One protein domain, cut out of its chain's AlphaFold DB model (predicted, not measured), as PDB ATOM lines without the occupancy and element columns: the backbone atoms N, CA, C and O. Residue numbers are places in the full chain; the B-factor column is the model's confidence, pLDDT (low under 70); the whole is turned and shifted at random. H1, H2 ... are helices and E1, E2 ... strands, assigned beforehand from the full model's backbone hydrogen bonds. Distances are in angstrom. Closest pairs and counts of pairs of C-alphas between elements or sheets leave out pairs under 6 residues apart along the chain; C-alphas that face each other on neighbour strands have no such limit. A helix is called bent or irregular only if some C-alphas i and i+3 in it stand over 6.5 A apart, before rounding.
ATOM      1  N   GLU A   6      -6.781  37.078  20.280       66.81
ATOM      2  CA  GLU A   6      -6.963  35.625  20.174       66.81
ATOM      3  C   GLU A   6      -8.112  35.093  21.046       66.81
ATOM      4  O   GLU A   6      -8.670  34.029  20.776       66.81
ATOM      5  N   LEU A   7      -8.496  35.840  22.086       69.81
ATOM      6  CA  LEU A   7      -9.548  35.461  23.030       69.81
ATOM      7  C   LEU A   7     -10.878  36.172  22.752       69.81
ATOM      8  O   LEU A   7     -11.871  35.930  23.451       69.81
ATOM      9  N   LEU A   8     -10.934  37.033  21.730       69.12
ATOM     10  CA  LEU A   8     -12.173  37.669  21.294       69.12
ATOM     11  C   LEU A   8     -13.219  36.588  20.972       69.12
ATOM     12  O   LEU A   8     -12.948  35.585  20.311       69.12
ATOM     13  N   LYS A   9     -14.444  36.785  21.475       73.12
ATOM     14  CA  LYS A   9     -15.581  35.857  21.328       73.12
ATOM     15  C   LYS A   9     -15.436  34.498  22.035       73.12
ATOM     16  O   LYS A   9     -16.227  33.593  21.757       73.12
ATOM     17  N   ILE A  10     -14.443  34.278  22.902       83.62
ATOM     18  CA  ILE A  10     -14.373  33.065  23.741       83.62
ATOM     19  C   ILE A  10     -15.141  33.317  25.044       83.62
ATOM     20  O   ILE A  10     -14.869  34.322  25.699       83.62
ATOM     21  N   PRO A  11     -16.097  32.453  25.434       88.75
ATOM     22  CA  PRO A  11     -16.854  32.653  26.663       88.75
ATOM     23  C   PRO A  11     -15.952  32.633  27.899       88.75
ATOM     24  O   PRO A  11     -14.979  31.883  27.959       88.75
ATOM     25  N   VAL A  12     -16.284  33.460  28.891       91.12
ATOM     26  CA  VAL A  12     -15.504  33.601  30.129       91.12
ATOM     27  C   VAL A  12     -16.348  33.193  31.330       91.12
ATOM     28  O   VAL A  12     -17.361  33.818  31.630       91.12
ATOM     29  N   LEU A  13     -15.900  32.158  32.039       93.62
ATOM     30  CA  LEU A  13     -16.440  31.772  33.340       93.62
ATOM     31  C   LEU A  13     -15.604  32.416  34.450       93.62
ATOM     32  O   LEU A  13     -14.389  32.227  34.507       93.62
ATOM     33  N   ILE A  14     -16.264  33.128  35.358       94.75
ATOM     34  CA  ILE A  14     -15.649  33.739  36.535       94.75
ATOM     35  C   ILE A  14     -16.142  32.986  37.765       94.75
ATOM     36  O   ILE A  14     -17.305  33.085  38.150       94.75
ATOM     37  N   LEU A  15     -15.251  32.241  38.413       96.31
ATOM     38  CA  LEU A  15     -15.553  31.615  39.696       96.31
ATOM     39  C   LEU A  15     -15.334  32.648  40.804       96.31
ATOM     40  O   LEU A  15     -14.194  32.934  41.178       96.31
ATOM     41  N   ALA A  16     -16.424  33.200  41.337       96.19
ATOM     42  CA  ALA A  16     -16.407  34.083  42.500       96.19
ATOM     43  C   ALA A  16     -16.129  33.249  43.758       96.19
ATOM     44  O   ALA A  16     -17.026  32.951  44.542       96.19
ATOM     45  N   ASN A  17     -14.887  32.791  43.888       95.19
ATOM     46  CA  ASN A  17     -14.464  31.827  44.893       95.19
ATOM     47  C   ASN A  17     -14.358  32.452  46.296       95.19
ATOM     48  O   ASN A  17     -14.133  33.654  46.431       95.19
ATOM     49  N   LYS A  18     -14.403  31.596  47.323       95.19
ATOM     50  CA  LYS A  18     -14.309  31.931  48.754       95.19
ATOM     51  C   LYS A  18     -15.543  32.640  49.330       95.19
ATOM     52  O   LYS A  18     -15.407  33.491  50.208       95.19
ATOM     53  N   GLN A  19     -16.739  32.297  48.845       94.88
ATOM     54  CA  GLN A  19     -18.009  32.852  49.352       94.88
ATOM     55  C   GLN A  19     -18.313  32.486  50.814       94.88
ATOM     56  O   GLN A  19     -19.239  33.019  51.409       94.88
ATOM     57  N   ASP A  20     -17.527  31.590  51.409       94.44
ATOM     58  CA  ASP A  20     -17.571  31.224  52.821       94.44
ATOM     59  C   ASP A  20     -16.931  32.271  53.752       94.44
ATOM     60  O   ASP A  20     -17.142  32.228  54.964       94.44
ATOM     61  N   LEU A  21     -16.148  33.214  53.218       94.44
ATOM     62  CA  LEU A  21     -15.461  34.221  54.024       94.44
ATOM     63  C   LEU A  21     -16.360  35.435  54.323       94.44
ATOM     64  O   LEU A  21     -17.078  35.900  53.442       94.44
ATOM     65  N   PRO A  22     -16.253  36.045  55.520       88.56
ATOM     66  CA  PRO A  22     -17.116  37.161  55.934       88.56
ATOM     67  C   PRO A  22     -16.944  38.446  55.105       88.56
ATOM     68  O   PRO A  22     -17.802  39.317  55.152       88.56
ATOM     69  N   ASN A  23     -15.852  38.560  54.342       91.88
ATOM     70  CA  ASN A  23     -15.566  39.686  53.446       91.88
ATOM     71  C   ASN A  23     -15.623  39.270  51.964       91.88
ATOM     72  O   ASN A  23     -14.965  39.886  51.121       91.88
ATOM     73  N   ALA A  24     -16.315  38.172  51.649       93.81
ATOM     74  CA  ALA A  24     -16.504  37.752  50.271       93.81
ATOM     75  C   ALA A  24     -17.322  38.804  49.514       93.81
ATOM     76  O   ALA A  24     -18.370  39.242  49.981       93.81
ATOM     77  N   MET A  25     -16.831  39.200  48.342       94.38
ATOM     78  CA  MET A  25     -17.583  40.086  47.461       94.38
ATOM     79  C   MET A  25     -18.720  39.313  46.803       94.38
ATOM     80  O   MET A  25     -18.538  38.179  46.341       94.38
ATOM     81  N   SER A  26     -19.873  39.964  46.730       92.56
ATOM     82  CA  SER A  26     -21.019  39.493  45.968       92.56
ATOM     83  C   SER A  26     -20.713  39.469  44.468       92.56
ATOM     84  O   SER A  26     -19.796  40.128  43.967       92.56
ATOM     85  N   THR A  27     -21.515  38.719  43.716       91.88
ATOM     86  CA  THR A  27     -21.431  38.686  42.249       91.88
ATOM     87  C   THR A  27     -21.659  40.066  41.627       91.88
ATOM     88  O   THR A  27     -21.006  40.391  40.638       91.88
ATOM     89  N   SER A  28     -22.514  40.903  42.226       92.25
ATOM     90  CA  SER A  28     -22.747  42.284  41.779       92.25
ATOM     91  C   SER A  28     -21.492  43.142  41.940       92.25
ATOM     92  O   SER A  28     -21.024  43.730  40.975       92.25
ATOM     93  N   GLU A  29     -20.876  43.137  43.125       93.31
ATOM     94  CA  GLU A  29     -19.658  43.922  43.377       93.31
ATOM     95  C   GLU A  29     -18.486  43.474  42.495       93.31
ATOM     96  O   GLU A  29     -17.656  44.290  42.092       93.31
ATOM     97  N   LEU A  30     -18.402  42.174  42.193       92.56
ATOM     98  CA  LEU A  30     -17.421  41.645  41.248       92.56
ATOM     99  C   LEU A  30     -17.701  42.085  39.811       92.56
ATOM    100  O   LEU A  30     -16.748  42.345  39.083       92.56
ATOM    101  N   THR A  31     -18.970  42.187  39.413       91.12
ATOM    102  CA  THR A  31     -19.360  42.677  38.080       91.12
ATOM    103  C   THR A  31     -18.851  44.098  37.868       91.12
ATOM    104  O   THR A  31     -18.186  44.363  36.865       91.12
ATOM    105  N   ASP A  32     -19.066  44.960  38.861       91.44
ATOM    106  CA  ASP A  32     -18.651  46.361  38.822       91.44
ATOM    107  C   ASP A  32     -17.124  46.494  38.863       91.44
ATOM    108  O   ASP A  32     -16.519  47.170  38.033       91.44
ATOM    109  N   LYS A  33     -16.457  45.807  39.800       91.81
ATOM    110  CA  LYS A  33     -14.996  45.919  39.967       91.81
ATOM    111  C   LYS A  33     -14.192  45.335  38.815       91.81
ATOM    112  O   LYS A  33     -13.061  45.763  38.596       91.81
ATOM    113  N   LEU A  34     -14.733  44.326  38.138       88.75
ATOM    114  CA  LEU A  34     -14.099  43.719  36.971       88.75
ATOM    115  C   LEU A  34     -14.540  44.385  35.662       88.75
ATOM    116  O   LEU A  34     -14.096  43.943  34.604       88.75
ATOM    117  N   ASP A  35     -15.373  45.434  35.724       87.81
ATOM    118  CA  ASP A  35     -15.876  46.163  34.558       87.81
ATOM    119  C   ASP A  35     -16.497  45.221  33.500       87.81
ATOM    120  O   ASP A  35     -16.331  45.410  32.290       87.81
ATOM    121  N   LEU A  36     -17.205  44.168  33.932       85.75
ATOM    122  CA  LEU A  36     -17.676  43.117  33.014       85.75
ATOM    123  C   LEU A  36     -18.700  43.628  31.999       85.75
ATOM    124  O   LEU A  36     -18.805  43.092  30.896       85.75
ATOM    125  N   GLU A  37     -19.402  44.712  32.320       83.69
ATOM    126  CA  GLU A  37     -20.284  45.401  31.382       83.69
ATOM    127  C   GLU A  37     -19.541  45.804  30.098       83.69
ATOM    128  O   GLU A  37     -20.069  45.625  29.000       83.69
ATOM    129  N   LYS A  38     -18.267  46.209  30.199       82.00
ATOM    130  CA  LYS A  38     -17.429  46.568  29.040       82.00
ATOM    131  C   LYS A  38     -17.051  45.355  28.184       82.00
ATOM    132  O   LYS A  38     -16.796  45.507  26.992       82.00
ATOM    133  N   LEU A  39     -17.031  44.152  28.763       73.94
ATOM    134  CA  LEU A  39     -16.755  42.898  28.050       73.94
ATOM    135  C   LEU A  39     -17.984  42.356  27.301       73.94
ATOM    136  O   LEU A  39     -17.844  41.476  26.452       73.94
ATOM    137  N   SER A  40     -19.177  42.880  27.593       64.38
ATOM    138  CA  SER A  40     -20.459  42.322  27.143       64.38
ATOM    139  C   SER A  40     -20.764  42.547  25.660       64.38
ATOM    140  O   SER A  40     -21.660  41.897  25.130       64.38
ATOM    141  N   CYS A  41     -20.042  43.446  24.980       67.19
ATOM    142  CA  CYS A  41     -20.367  43.818  23.601       67.19
ATOM    143  C   CYS A  41     -20.157  42.662  22.601       67.19
ATOM    144  O   CYS A  41     -20.933  42.534  21.663       67.19
ATOM    145  N   ASP A  42     -19.169  41.785  22.836       70.25
ATOM    146  CA  ASP A  42     -18.787  40.715  21.892       70.25
ATOM    147  C   ASP A  42     -18.520  39.349  22.557       70.25
ATOM    148  O   ASP A  42     -18.025  38.412  21.916       70.25
ATOM    149  N   ARG A  43     -18.789  39.209  23.862       83.25
ATOM    150  CA  ARG A  43     -18.399  38.022  24.631       83.25
ATOM    151  C   ARG A  43     -19.423  37.655  25.701       83.25
ATOM    152  O   ARG A  43     -19.756  38.459  26.563       83.25
ATOM    153  N   LYS A  44     -19.846  36.388  25.696       87.94
ATOM    154  CA  LYS A  44     -20.630  35.802  26.790       87.94
ATOM    155  C   LYS A  44     -19.746  35.622  28.024       87.94
ATOM    156  O   LYS A  44     -18.649  35.068  27.930       87.94
ATOM    157  N   TRP A  45     -20.238  36.038  29.179       91.62
ATOM    158  CA  TRP A  45     -19.584  35.813  30.461       91.62
ATOM    159  C   TRP A  45     -20.608  35.390  31.508       91.62
ATOM    160  O   TRP A  45     -21.802  35.652  31.364       91.62
ATOM    161  N   TYR A  46     -20.134  34.717  32.550       93.81
ATOM    162  CA  TYR A  46     -20.956  34.308  33.682       93.81
ATOM    163  C   TYR A  46     -20.120  34.285  34.954       93.81
ATOM    164  O   TYR A  46     -18.966  33.850  34.939       93.81
ATOM    165  N   ILE A  47     -20.708  34.757  36.053       95.50
ATOM    166  CA  ILE A  47     -20.096  34.691  37.376       95.50
ATOM    167  C   ILE A  47     -20.819  33.630  38.190       95.50
ATOM    168  O   ILE A  47     -22.014  33.745  38.448       95.50
ATOM    169  N   GLN A  48     -20.066  32.644  38.663       97.19
ATOM    170  CA  GLN A  48     -20.576  31.586  39.516       97.19
ATOM    171  C   GLN A  48     -20.021  31.738  40.941       97.19
ATOM    172  O   GLN A  48     -18.812  31.565  41.146       97.19
ATOM    173  N   PRO A  49     -20.863  32.036  41.951       96.25
ATOM    174  CA  PRO A  49     -20.446  31.987  43.351       96.25
ATOM    175  C   PRO A  49     -19.966  30.578  43.699       96.25
ATOM    176  O   PRO A  49     -20.611  29.590  43.344       96.25
ATOM    177  N   THR A  50     -18.797  30.486  44.333       97.19
ATOM    178  CA  THR A  50     -18.086  29.217  44.526       97.19
ATOM    179  C   THR A  50     -17.426  29.150  45.901       97.19
ATOM    180  O   THR A  50     -16.837  30.121  46.380       97.19
ATOM    181  N   VAL A  51     -17.462  27.967  46.514       96.56
ATOM    182  CA  VAL A  51     -16.649  27.615  47.687       96.56
ATOM    183  C   VAL A  51     -15.870  26.355  47.338       96.56
ATOM    184  O   VAL A  51     -16.353  25.234  47.507       96.56
ATOM    185  N   ALA A  52     -14.660  26.535  46.802       94.94
ATOM    186  CA  ALA A  52     -13.882  25.429  46.241       94.94
ATOM    187  C   ALA A  52     -13.541  24.343  47.277       94.94
ATOM    188  O   ALA A  52     -13.541  23.160  46.952       94.94
ATOM    189  N   THR A  53     -13.312  24.727  48.536       95.69
ATOM    190  CA  THR A  53     -13.018  23.802  49.645       95.69
ATOM    191  C   THR A  53     -14.186  22.876  49.981       95.69
ATOM    192  O   THR A  53     -13.968  21.789  50.506       95.69
ATOM    193  N   GLN A  54     -15.413  23.290  49.662       94.88
ATOM    194  CA  GLN A  54     -16.642  22.527  49.885       94.88
ATOM    195  C   GLN A  54     -17.224  21.971  48.577       94.88
ATOM    196  O   GLN A  54     -18.313  21.404  48.584       94.88
ATOM    197  N   ASN A  55     -16.510  22.138  47.456       93.25
ATOM    198  CA  ASN A  55     -16.938  21.727  46.120       93.25
ATOM    199  C   ASN A  55     -18.293  22.328  45.677       93.25
ATOM    200  O   ASN A  55     -19.025  21.715  44.904       93.25
ATOM    201  N   GLN A  56     -18.643  23.522  46.169       95.94
ATOM    202  CA  GLN A  56     -19.907  24.195  45.842       95.94
ATOM    203  C   GLN A  56     -19.730  25.173  44.684       95.94
ATOM    204  O   GLN A  56     -18.774  25.950  44.683       95.94
ATOM    205  N   GLY A  57     -20.658  25.160  43.725       93.56
ATOM    206  CA  GLY A  57     -20.693  26.088  42.589       93.56
ATOM    207  C   GLY A  57     -19.740  25.735  41.444       93.56
ATOM    208  O   GLY A  57     -19.859  26.293  40.361       93.56
ATOM    209  N   LEU A  58     -18.810  24.794  41.631       95.00
ATOM    210  CA  LEU A  58     -17.872  24.403  40.574       95.00
ATOM    211  C   LEU A  58     -18.587  23.719  39.409       95.00
ATOM    212  O   LEU A  58     -18.376  24.088  38.255       95.00
ATOM    213  N   ARG A  59     -19.438  22.732  39.707       95.81
ATOM    214  CA  ARG A  59     -20.136  21.951  38.682       95.81
ATOM    215  C   ARG A  59     -21.035  22.844  37.834       95.81
ATOM    216  O   ARG A  59     -20.946  22.782  36.619       95.81
ATOM    217  N   GLU A  60     -21.825  23.693  38.478       95.69
ATOM    218  CA  GLU A  60     -22.760  24.612  37.830       95.69
ATOM    219  C   GLU A  60     -22.017  25.594  36.906       95.69
ATOM    220  O   GLU A  60     -22.427  25.829  35.770       95.69
ATOM    221  N   GLY A  61     -20.866  26.112  37.351       95.62
ATOM    222  CA  GLY A  61     -20.031  26.985  36.527       95.62
ATOM    223  C   GLY A  61     -19.460  26.269  35.300       95.62
ATOM    224  O   GLY A  61     -19.500  26.805  34.191       95.62
ATOM    225  N   PHE A  62     -18.937  25.054  35.477       95.50
ATOM    226  CA  PHE A  62     -18.380  24.274  34.367       95.50
ATOM    227  C   PHE A  62     -19.446  23.759  33.399       95.50
ATOM    228  O   PHE A  62     -19.171  23.677  32.204       95.50
ATOM    229  N   GLU A  63     -20.645  23.451  33.885       95.12
ATOM    230  CA  GLU A  63     -21.793  23.084  33.055       95.12
ATOM    231  C   GLU A  63     -22.175  24.242  32.127       95.12
ATOM    232  O   GLU A  63     -22.181  24.066  30.909       95.12
ATOM    233  N   TRP A  64     -22.310  25.460  32.667       94.81
ATOM    234  CA  TRP A  64     -22.533  26.663  31.856       94.81
ATOM    235  C   TRP A  64     -21.440  26.870  30.798       94.81
ATOM    236  O   TRP A  64     -21.723  27.206  29.642       94.81
ATOM    237  N   LEU A  65     -20.172  26.668  31.174       93.69
ATOM    238  CA  LEU A  65     -19.052  26.822  30.248       93.69
ATOM    239  C   LEU A  65     -19.114  25.783  29.120       93.69
ATOM    240  O   LEU A  65     -18.915  26.135  27.957       93.69
ATOM    241  N   ALA A  66     -19.403  24.522  29.449       91.69
ATOM    242  CA  ALA A  66     -19.521  23.442  28.477       91.69
ATOM    243  C   ALA A  66     -20.659  23.705  27.483       91.69
ATOM    244  O   ALA A  66     -20.440  23.637  26.273       91.69
ATOM    245  N   GLU A  67     -21.841  24.081  27.974       90.44
ATOM    246  CA  GLU A  67     -22.989  24.434  27.135       90.44
ATOM    247  C   GLU A  67     -22.660  25.599  26.197       90.44
ATOM    248  O   GLU A  67     -22.865  25.514  24.985       90.44
ATOM    249  N   THR A  68     -22.051  26.658  26.736       88.62
ATOM    250  CA  THR A  68     -21.719  27.862  25.967       88.62
ATOM    251  C   THR A  68     -20.676  27.587  24.875       88.62
ATOM    252  O   THR A  68     -20.756  28.151  23.779       88.62
ATOM    253  N   LEU A  69     -19.706  26.704  25.137       85.75
ATOM    254  CA  LEU A  69     -18.716  26.280  24.141       85.75
ATOM    255  C   LEU A  69     -19.335  25.411  23.038       85.75
ATOM    256  O   LEU A  69     -18.960  25.551  21.871       85.75
ATOM    257  N   VAL A  70     -20.287  24.539  23.382       78.94
ATOM    258  CA  VAL A  70     -20.995  23.697  22.406       78.94
ATOM    259  C   VAL A  70     -21.856  24.548  21.477       78.94
ATOM    260  O   VAL A  70     -21.796  24.343  20.264       78.94
ATOM    261  N   THR A  71     -22.582  25.544  21.999       69.50
ATOM    262  CA  THR A  71     -23.378  26.460  21.163       69.50
ATOM    263  C   THR A  71     -22.518  27.142  20.102       69.50
ATOM    264  O   THR A  71     -22.883  27.139  18.935       69.50
ATOM    265  N   LYS A  72     -21.310  27.604  20.454       67.88
ATOM    266  CA  LYS A  72     -20.401  28.239  19.486       67.88
ATOM    267  C   LYS A  72     -20.010  27.300  18.338       67.88
ATOM    268  O   LYS A  72     -19.841  27.748  17.209       67.88
ATOM    269  N   LYS A  73     -19.865  25.996  18.598       67.75
ATOM    270  CA  LYS A  73     -19.592  25.009  17.542       67.75
ATOM    271  C   LYS A  73     -20.794  24.835  16.614       67.75
ATOM    272  O   LYS A  73     -20.592  24.694  15.415       67.75
ATOM    273  N   VAL A  74     -22.011  24.858  17.154       68.19
ATOM    274  CA  VAL A  74     -23.249  24.812  16.360       68.19
ATOM    275  C   VAL A  74     -23.380  26.078  15.506       68.19
ATOM    276  O   VAL A  74     -23.576  25.959  14.300       68.19
ATOM    277  N   ASP A  75     -23.121  27.256  16.079       71.00
ATOM    278  CA  ASP A  75     -23.125  28.539  15.360       71.00
ATOM    279  C   ASP A  75     -22.099  28.569  14.208       71.00
ATOM    280  O   ASP A  75     -22.331  29.187  13.173       71.00
ATOM    281  N   MET A  76     -20.957  27.883  14.341       74.75
ATOM    282  CA  MET A  76     -19.979  27.773  13.247       74.75
ATOM    283  C   MET A  76     -20.416  26.836  12.115       74.75
ATOM    284  O   MET A  76     -19.876  26.924  11.013       74.75
ATOM    285  N   LEU A  77     -21.343  25.912  12.374       80.62
ATOM    286  CA  LEU A  77     -21.817  24.948  11.381       80.62
ATOM    287  C   LEU A  77     -23.075  25.429  10.649       80.62
ATOM    288  O   LEU A  77     -23.332  24.943   9.550       80.62
ATOM    289  N   GLU A  78     -23.794  26.406  11.204       83.81
ATOM    290  CA  GLU A  78     -24.968  27.062  10.601       83.81
ATOM    291  C   GLU A  78     -24.776  27.424   9.110       83.81
ATOM    292  O   GLU A  78     -25.574  26.978   8.278       83.81
ATOM    293  N   PRO A  79     -23.679  28.104   8.703       86.81
ATOM    294  CA  PRO A  79     -23.461  28.439   7.294       86.81
ATOM    295  C   PRO A  79     -23.340  27.209   6.387       86.81
ATOM    296  O   PRO A  79     -23.804  27.218   5.246       86.81
ATOM    297  N   LEU A  80     -22.736  26.126   6.885       86.44
ATOM    298  CA  LEU A  80     -22.615  24.876   6.135       86.44
ATOM    299  C   LEU A  80     -23.965  24.161   6.042       86.44
ATOM    300  O   LEU A  80     -24.281  23.597   4.997       86.44
ATOM    301  N   THR A  81     -24.776  24.196   7.102       85.00
ATOM    302  CA  THR A  81     -26.111  23.591   7.091       85.00
ATOM    303  C   THR A  81     -27.071  24.318   6.157       85.00
ATOM    304  O   THR A  81     -27.789  23.643   5.419       85.00
ATOM    305  N   GLU A  82     -27.037  25.654   6.114       89.62
ATOM    306  CA  GLU A  82     -27.819  26.432   5.144       89.62
ATOM    307  C   GLU A  82     -27.327  26.173   3.713       89.62
ATOM    308  O   GLU A  82     -28.134  25.854   2.850       89.62
ATOM    309  N   THR A  83     -26.010  26.113   3.472       90.12
ATOM    310  CA  THR A  83     -25.480  25.751   2.140       90.12
ATOM    311  C   THR A  83     -25.959  24.365   1.673       90.12
ATOM    312  O   THR A  83     -26.312  24.167   0.509       90.12
ATOM    313  N   ILE A  84     -25.988  23.373   2.573       90.81
ATOM    314  CA  ILE A  84     -26.486  22.020   2.263       90.81
ATOM    315  C   ILE A  84     -27.989  22.039   1.960       90.81
ATOM    316  O   ILE A  84     -28.460  21.295   1.097       90.81
ATOM    317  N   LYS A  85     -28.752  22.848   2.693       92.19
ATOM    318  CA  LYS A  85     -30.196  22.999   2.520       92.19
ATOM    319  C   LYS A  85     -30.519  23.673   1.189       92.19
ATOM    320  O   LYS A  85     -31.325  23.123   0.445       92.19
ATOM    321  N   ASP A  86     -29.811  24.742   0.841       94.00
ATOM    322  CA  ASP A  86     -29.931  25.424  -0.450       94.00
ATOM    323  C   ASP A  86     -29.669  24.465  -1.615       94.00
ATOM    324  O   ASP A  86     -30.428  24.426  -2.584       94.00
ATOM    325  N   TRP A  87     -28.641  23.616  -1.506       92.56
ATOM    326  CA  TRP A  87     -28.340  22.626  -2.543       92.56
ATOM    327  C   TRP A  87     -29.448  21.577  -2.703       92.56
ATOM    328  O   TRP A  87     -29.767  21.176  -3.824       92.56
ATOM    329  N   LYS A  88     -30.065  21.149  -1.594       90.62
ATOM    330  CA  LYS A  88     -31.219  20.238  -1.627       90.62
ATOM    331  C   LYS A  88     -32.424  20.896  -2.283       90.62
ATOM    332  O   LYS A  88     -32.993  20.303  -3.190       90.62
ATOM    333  N   THR A  89     -32.760  22.122  -1.887       93.44
ATOM    334  CA  THR A  89     -33.867  22.877  -2.487       93.44
ATOM    335  C   THR A  89     -33.647  23.070  -3.984       93.44
ATOM    336  O   THR A  89     -34.533  22.765  -4.774       93.44
ATOM    337  N   MET A  90     -32.436  23.445  -4.399       94.00
ATOM    338  CA  MET A  90     -32.104  23.587  -5.816       94.00
ATOM    339  C   MET A  90     -32.233  22.261  -6.580       94.00
ATOM    340  O   MET A  90     -32.732  22.237  -7.706       94.00
ATOM    341  N   LYS A  91     -31.811  21.140  -5.981       89.44
ATOM    342  CA  LYS A  91     -31.995  19.805  -6.566       89.44
ATOM    343  C   LYS A  91     -33.478  19.465  -6.724       89.44
ATOM    344  O   LYS A  91     -33.865  18.967  -7.781       89.44
ATOM    345  N   ASP A  92     -34.292  19.744  -5.714       91.19
ATOM    346  CA  ASP A  92     -35.733  19.482  -5.735       91.19
ATOM    347  C   ASP A  92     -36.449  20.341  -6.788       91.19
ATOM    348  O   ASP A  92     -37.272  19.824  -7.549       91.19
ATOM    349  N   ASP A  93     -36.065  21.612  -6.921       93.12
ATOM    350  CA  ASP A  93     -36.589  22.519  -7.944       93.12
ATOM    351  C   ASP A  93     -36.277  22.004  -9.354       93.12
ATOM    352  O   ASP A  93     -37.180  21.882 -10.186       93.12
ATOM    353  N   ILE A  94     -35.025  21.609  -9.609       88.94
ATOM    354  CA  ILE A  94     -34.596  21.021 -10.888       88.94
ATOM    355  C   ILE A  94     -35.374  19.735 -11.192       88.94
ATOM    356  O   ILE A  94     -35.840  19.529 -12.317       88.94
ATOM    357  N   LEU A  95     -35.552  18.865 -10.195       86.00
ATOM    358  CA  LEU A  95     -36.341  17.645 -10.354       86.00
ATOM    359  C   LEU A  95     -37.793  17.976 -10.714       86.00
ATOM    360  O   LEU A  95     -38.346  17.368 -11.636       86.00
ATOM    361  N   SER A  96     -38.397  18.971 -10.059       88.44
ATOM    362  CA  SER A  96     -39.756  19.425 -10.368       88.44
ATOM    363  C   SER A  96     -39.878  19.940 -11.809       88.44
ATOM    364  O   SER A  96     -40.841  19.607 -12.510       88.44
ATOM    365  N   MET A  97     -38.861  20.657 -12.303       90.56
ATOM    366  CA  MET A  97     -38.814  21.139 -13.681       90.56
ATOM    367  C   MET A  97     -38.795  19.975 -14.672       90.56
ATOM    368  O   MET A  97     -39.600  19.951 -15.606       90.56
ATOM    369  N   PHE A  98     -37.945  18.965 -14.461       86.94
ATOM    370  CA  PHE A  98     -37.925  17.781 -15.328       86.94
ATOM    371  C   PHE A  98     -39.265  17.044 -15.336       86.94
ATOM    372  O   PHE A  98     -39.706  16.578 -16.392       86.94
ATOM    373  N   HIS A  99     -39.945  16.976 -14.189       84.12
ATOM    374  CA  HIS A  99     -41.290  16.417 -14.108       84.12
ATOM    375  C   HIS A  99     -42.308  17.219 -14.929       84.12
ATOM    376  O   HIS A  99     -43.097  16.606 -15.653       84.12
ATOM    377  N   SER A 100     -42.269  18.552 -14.865       86.94
ATOM    378  CA  SER A 100     -43.202  19.430 -15.584       86.94
ATOM    379  C   SER A 100     -43.032  19.391 -17.106       86.94
ATOM    380  O   SER A 100     -44.003  19.608 -17.825       86.94
ATOM    381  N   ILE A 101     -41.822  19.125 -17.607       88.75
ATOM    382  CA  ILE A 101     -41.505  19.132 -19.049       88.75
ATOM    383  C   ILE A 101     -41.497  17.695 -19.625       88.75
ATOM    384  O   ILE A 101     -41.167  17.467 -20.785       88.75
ATOM    385  N   GLY A 102     -41.873  16.689 -18.825       82.69
ATOM    386  CA  GLY A 102     -41.976  15.293 -19.268       82.69
ATOM    387  C   GLY A 102     -40.639  14.549 -19.403       82.69
ATOM    388  O   GLY A 102     -40.615  13.424 -19.896       82.69
ATOM    389  N   LEU A 103     -39.532  15.116 -18.915       81.94
ATOM    390  CA  LEU A 103     -38.173  14.560 -19.006       81.94
ATOM    391  C   LEU A 103     -37.832  13.629 -17.829       81.94
ATOM    392  O   LEU A 103     -36.751  13.693 -17.244       81.94
ATOM    393  N   LYS A 104     -38.744  12.718 -17.474       73.50
ATOM    394  CA  LYS A 104     -38.586  11.835 -16.301       73.50
ATOM    395  C   LYS A 104     -37.407  10.853 -16.403       73.50
ATOM    396  O   LYS A 104     -36.976  10.344 -15.381       73.50
ATOM    397  N   SER A 105     -36.864  10.578 -17.595       76.25
ATOM    398  CA  SER A 105     -35.685   9.703 -17.739       76.25
ATOM    399  C   SER A 105     -34.368  10.378 -17.334       76.25
ATOM    400  O   SER A 105     -33.370   9.689 -17.137       76.25
ATOM    401  N   PHE A 106     -34.345  11.711 -17.226       72.00
ATOM    402  CA  PHE A 106     -33.163  12.470 -16.810       72.00
ATOM    403  C   PHE A 106     -33.032  12.564 -15.284       72.00
ATOM    404  O   PHE A 106     -31.916  12.672 -14.778       72.00
ATOM    405  N   SER A 107     -34.133  12.445 -14.531       69.81
ATOM    406  CA  SER A 107     -34.094  12.493 -13.061       69.81
ATOM    407  C   SER A 107     -33.308  11.328 -12.451       69.81
ATOM    408  O   SER A 107     -32.598  11.521 -11.465       69.81
ATOM    409  N   SER A 108     -33.359  10.137 -13.060       68.25
ATOM    410  CA  SER A 108     -32.610   8.962 -12.597       68.25
ATOM    411  C   SER A 108     -31.092   9.127 -12.722       68.25
ATOM    412  O   SER A 108     -30.365   8.623 -11.873       68.25
ATOM    413  N   HIS A 109     -30.616   9.882 -13.717       69.44
ATOM    414  CA  HIS A 109     -29.194  10.202 -13.882       69.44
ATOM    415  C   HIS A 109     -28.733  11.330 -12.949       69.44
ATOM    416  O   HIS A 109     -27.577  11.353 -12.540       69.44
ATOM    417  N   PHE A 110     -29.631  12.250 -12.582       69.44
ATOM    418  CA  PHE A 110     -29.318  13.382 -11.702       69.44
ATOM    419  C   PHE A 110     -29.261  13.003 -10.208       69.44
ATOM    420  O   PHE A 110     -28.708  13.737  -9.395       69.44
ATOM    421  N   ILE A 111     -29.844  11.862  -9.819       65.94
ATOM    422  CA  ILE A 111     -29.862  11.379  -8.427       65.94
ATOM    423  C   ILE A 111     -28.667  10.461  -8.098       65.94
ATOM    424  O   ILE A 111     -28.350  10.309  -6.923       65.94
ATOM    425  N   GLN A 112     -28.011   9.862  -9.100       59.06
ATOM    426  CA  GLN A 112     -26.969   8.835  -8.916       59.06
ATOM    427  C   GLN A 112     -25.533   9.362  -8.716       59.06
ATOM    428  O   GLN A 112     -24.658   8.559  -8.396       59.06
TER     429      GLN A 112
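This is residues 6 to 112 of the 113 residues of a protein of Rotaria sp. Silwood1 (UniProt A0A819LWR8). A long bent helix, H3, makes the axis of a rod; at one end a parallel pair of strands, E1 and E2, sits between its first arm and the short helix H1, and at the other end H4 folds back along the second arm as a helical hairpin. Residues 73 to 90 of H3 stand free between these two ends. The printed part has 107 residues, with E1, H1, H2, E2, H3 and H4 in chain order, and is mostly helix. It is extended, with a radius of gyration of the C-alphas of 25.5 A and spans of 82 by 29 by 23 A.

E1, residues 12 to 17, begins at C-alpha 12 (-15.504, 33.601, 30.129) and is 14.9 A long. H1 is residues 27 to 33, H2 residues 36 to 39, and E2 residues 45 to 50, 15.6 A. H3, residues 58 to 100, was assigned as one helix by its hydrogen bonds but is bent: C-alphas 76 and 79 are 6.9 A apart. Its arms are H3a, residues 58 to 76, 27.6 A, and H3b, residues 79 to 100, 31.5 A. H4, residues 104 to 111, ends at C-alpha 111 (-29.862, 11.379, -8.427).

E1 and E2 are parallel at 20 degrees, with N 14 and O 46 at 2.8 A. E1, H1, H2 and E2 form a strand-helix-strand unit, two parallel strands with helices between, its crossover right-handed. The closest C-alphas of H1 and E2 are Thr 27 and Ile 47, 6.4 A; of E2 and H3a, Gln 48 and Gly 61, 5.5 A. H3a and H3b stand at a steep tilt of 40 degrees. H3b, with residues 95 to 98 alone, touches H4, closest at C-alphas 98 and 104, 6.1 A, opposite ways at a shallow tilt of 17 degrees. Every O i to N i+4 pair is within hydrogen-bond range in H1, H3a and H3b, against 2 of 4 in H4; H2 is too short for one.

The C-alphas farthest apart, Pro 22 and Gly 102, are 82.2 A apart. The printed part has no cut, and no link is long. Mean pLDDT of the printed part is 86.4; residues 6 to 8, 40 to 41, 71 to 74 and 107 to 112 are under 70.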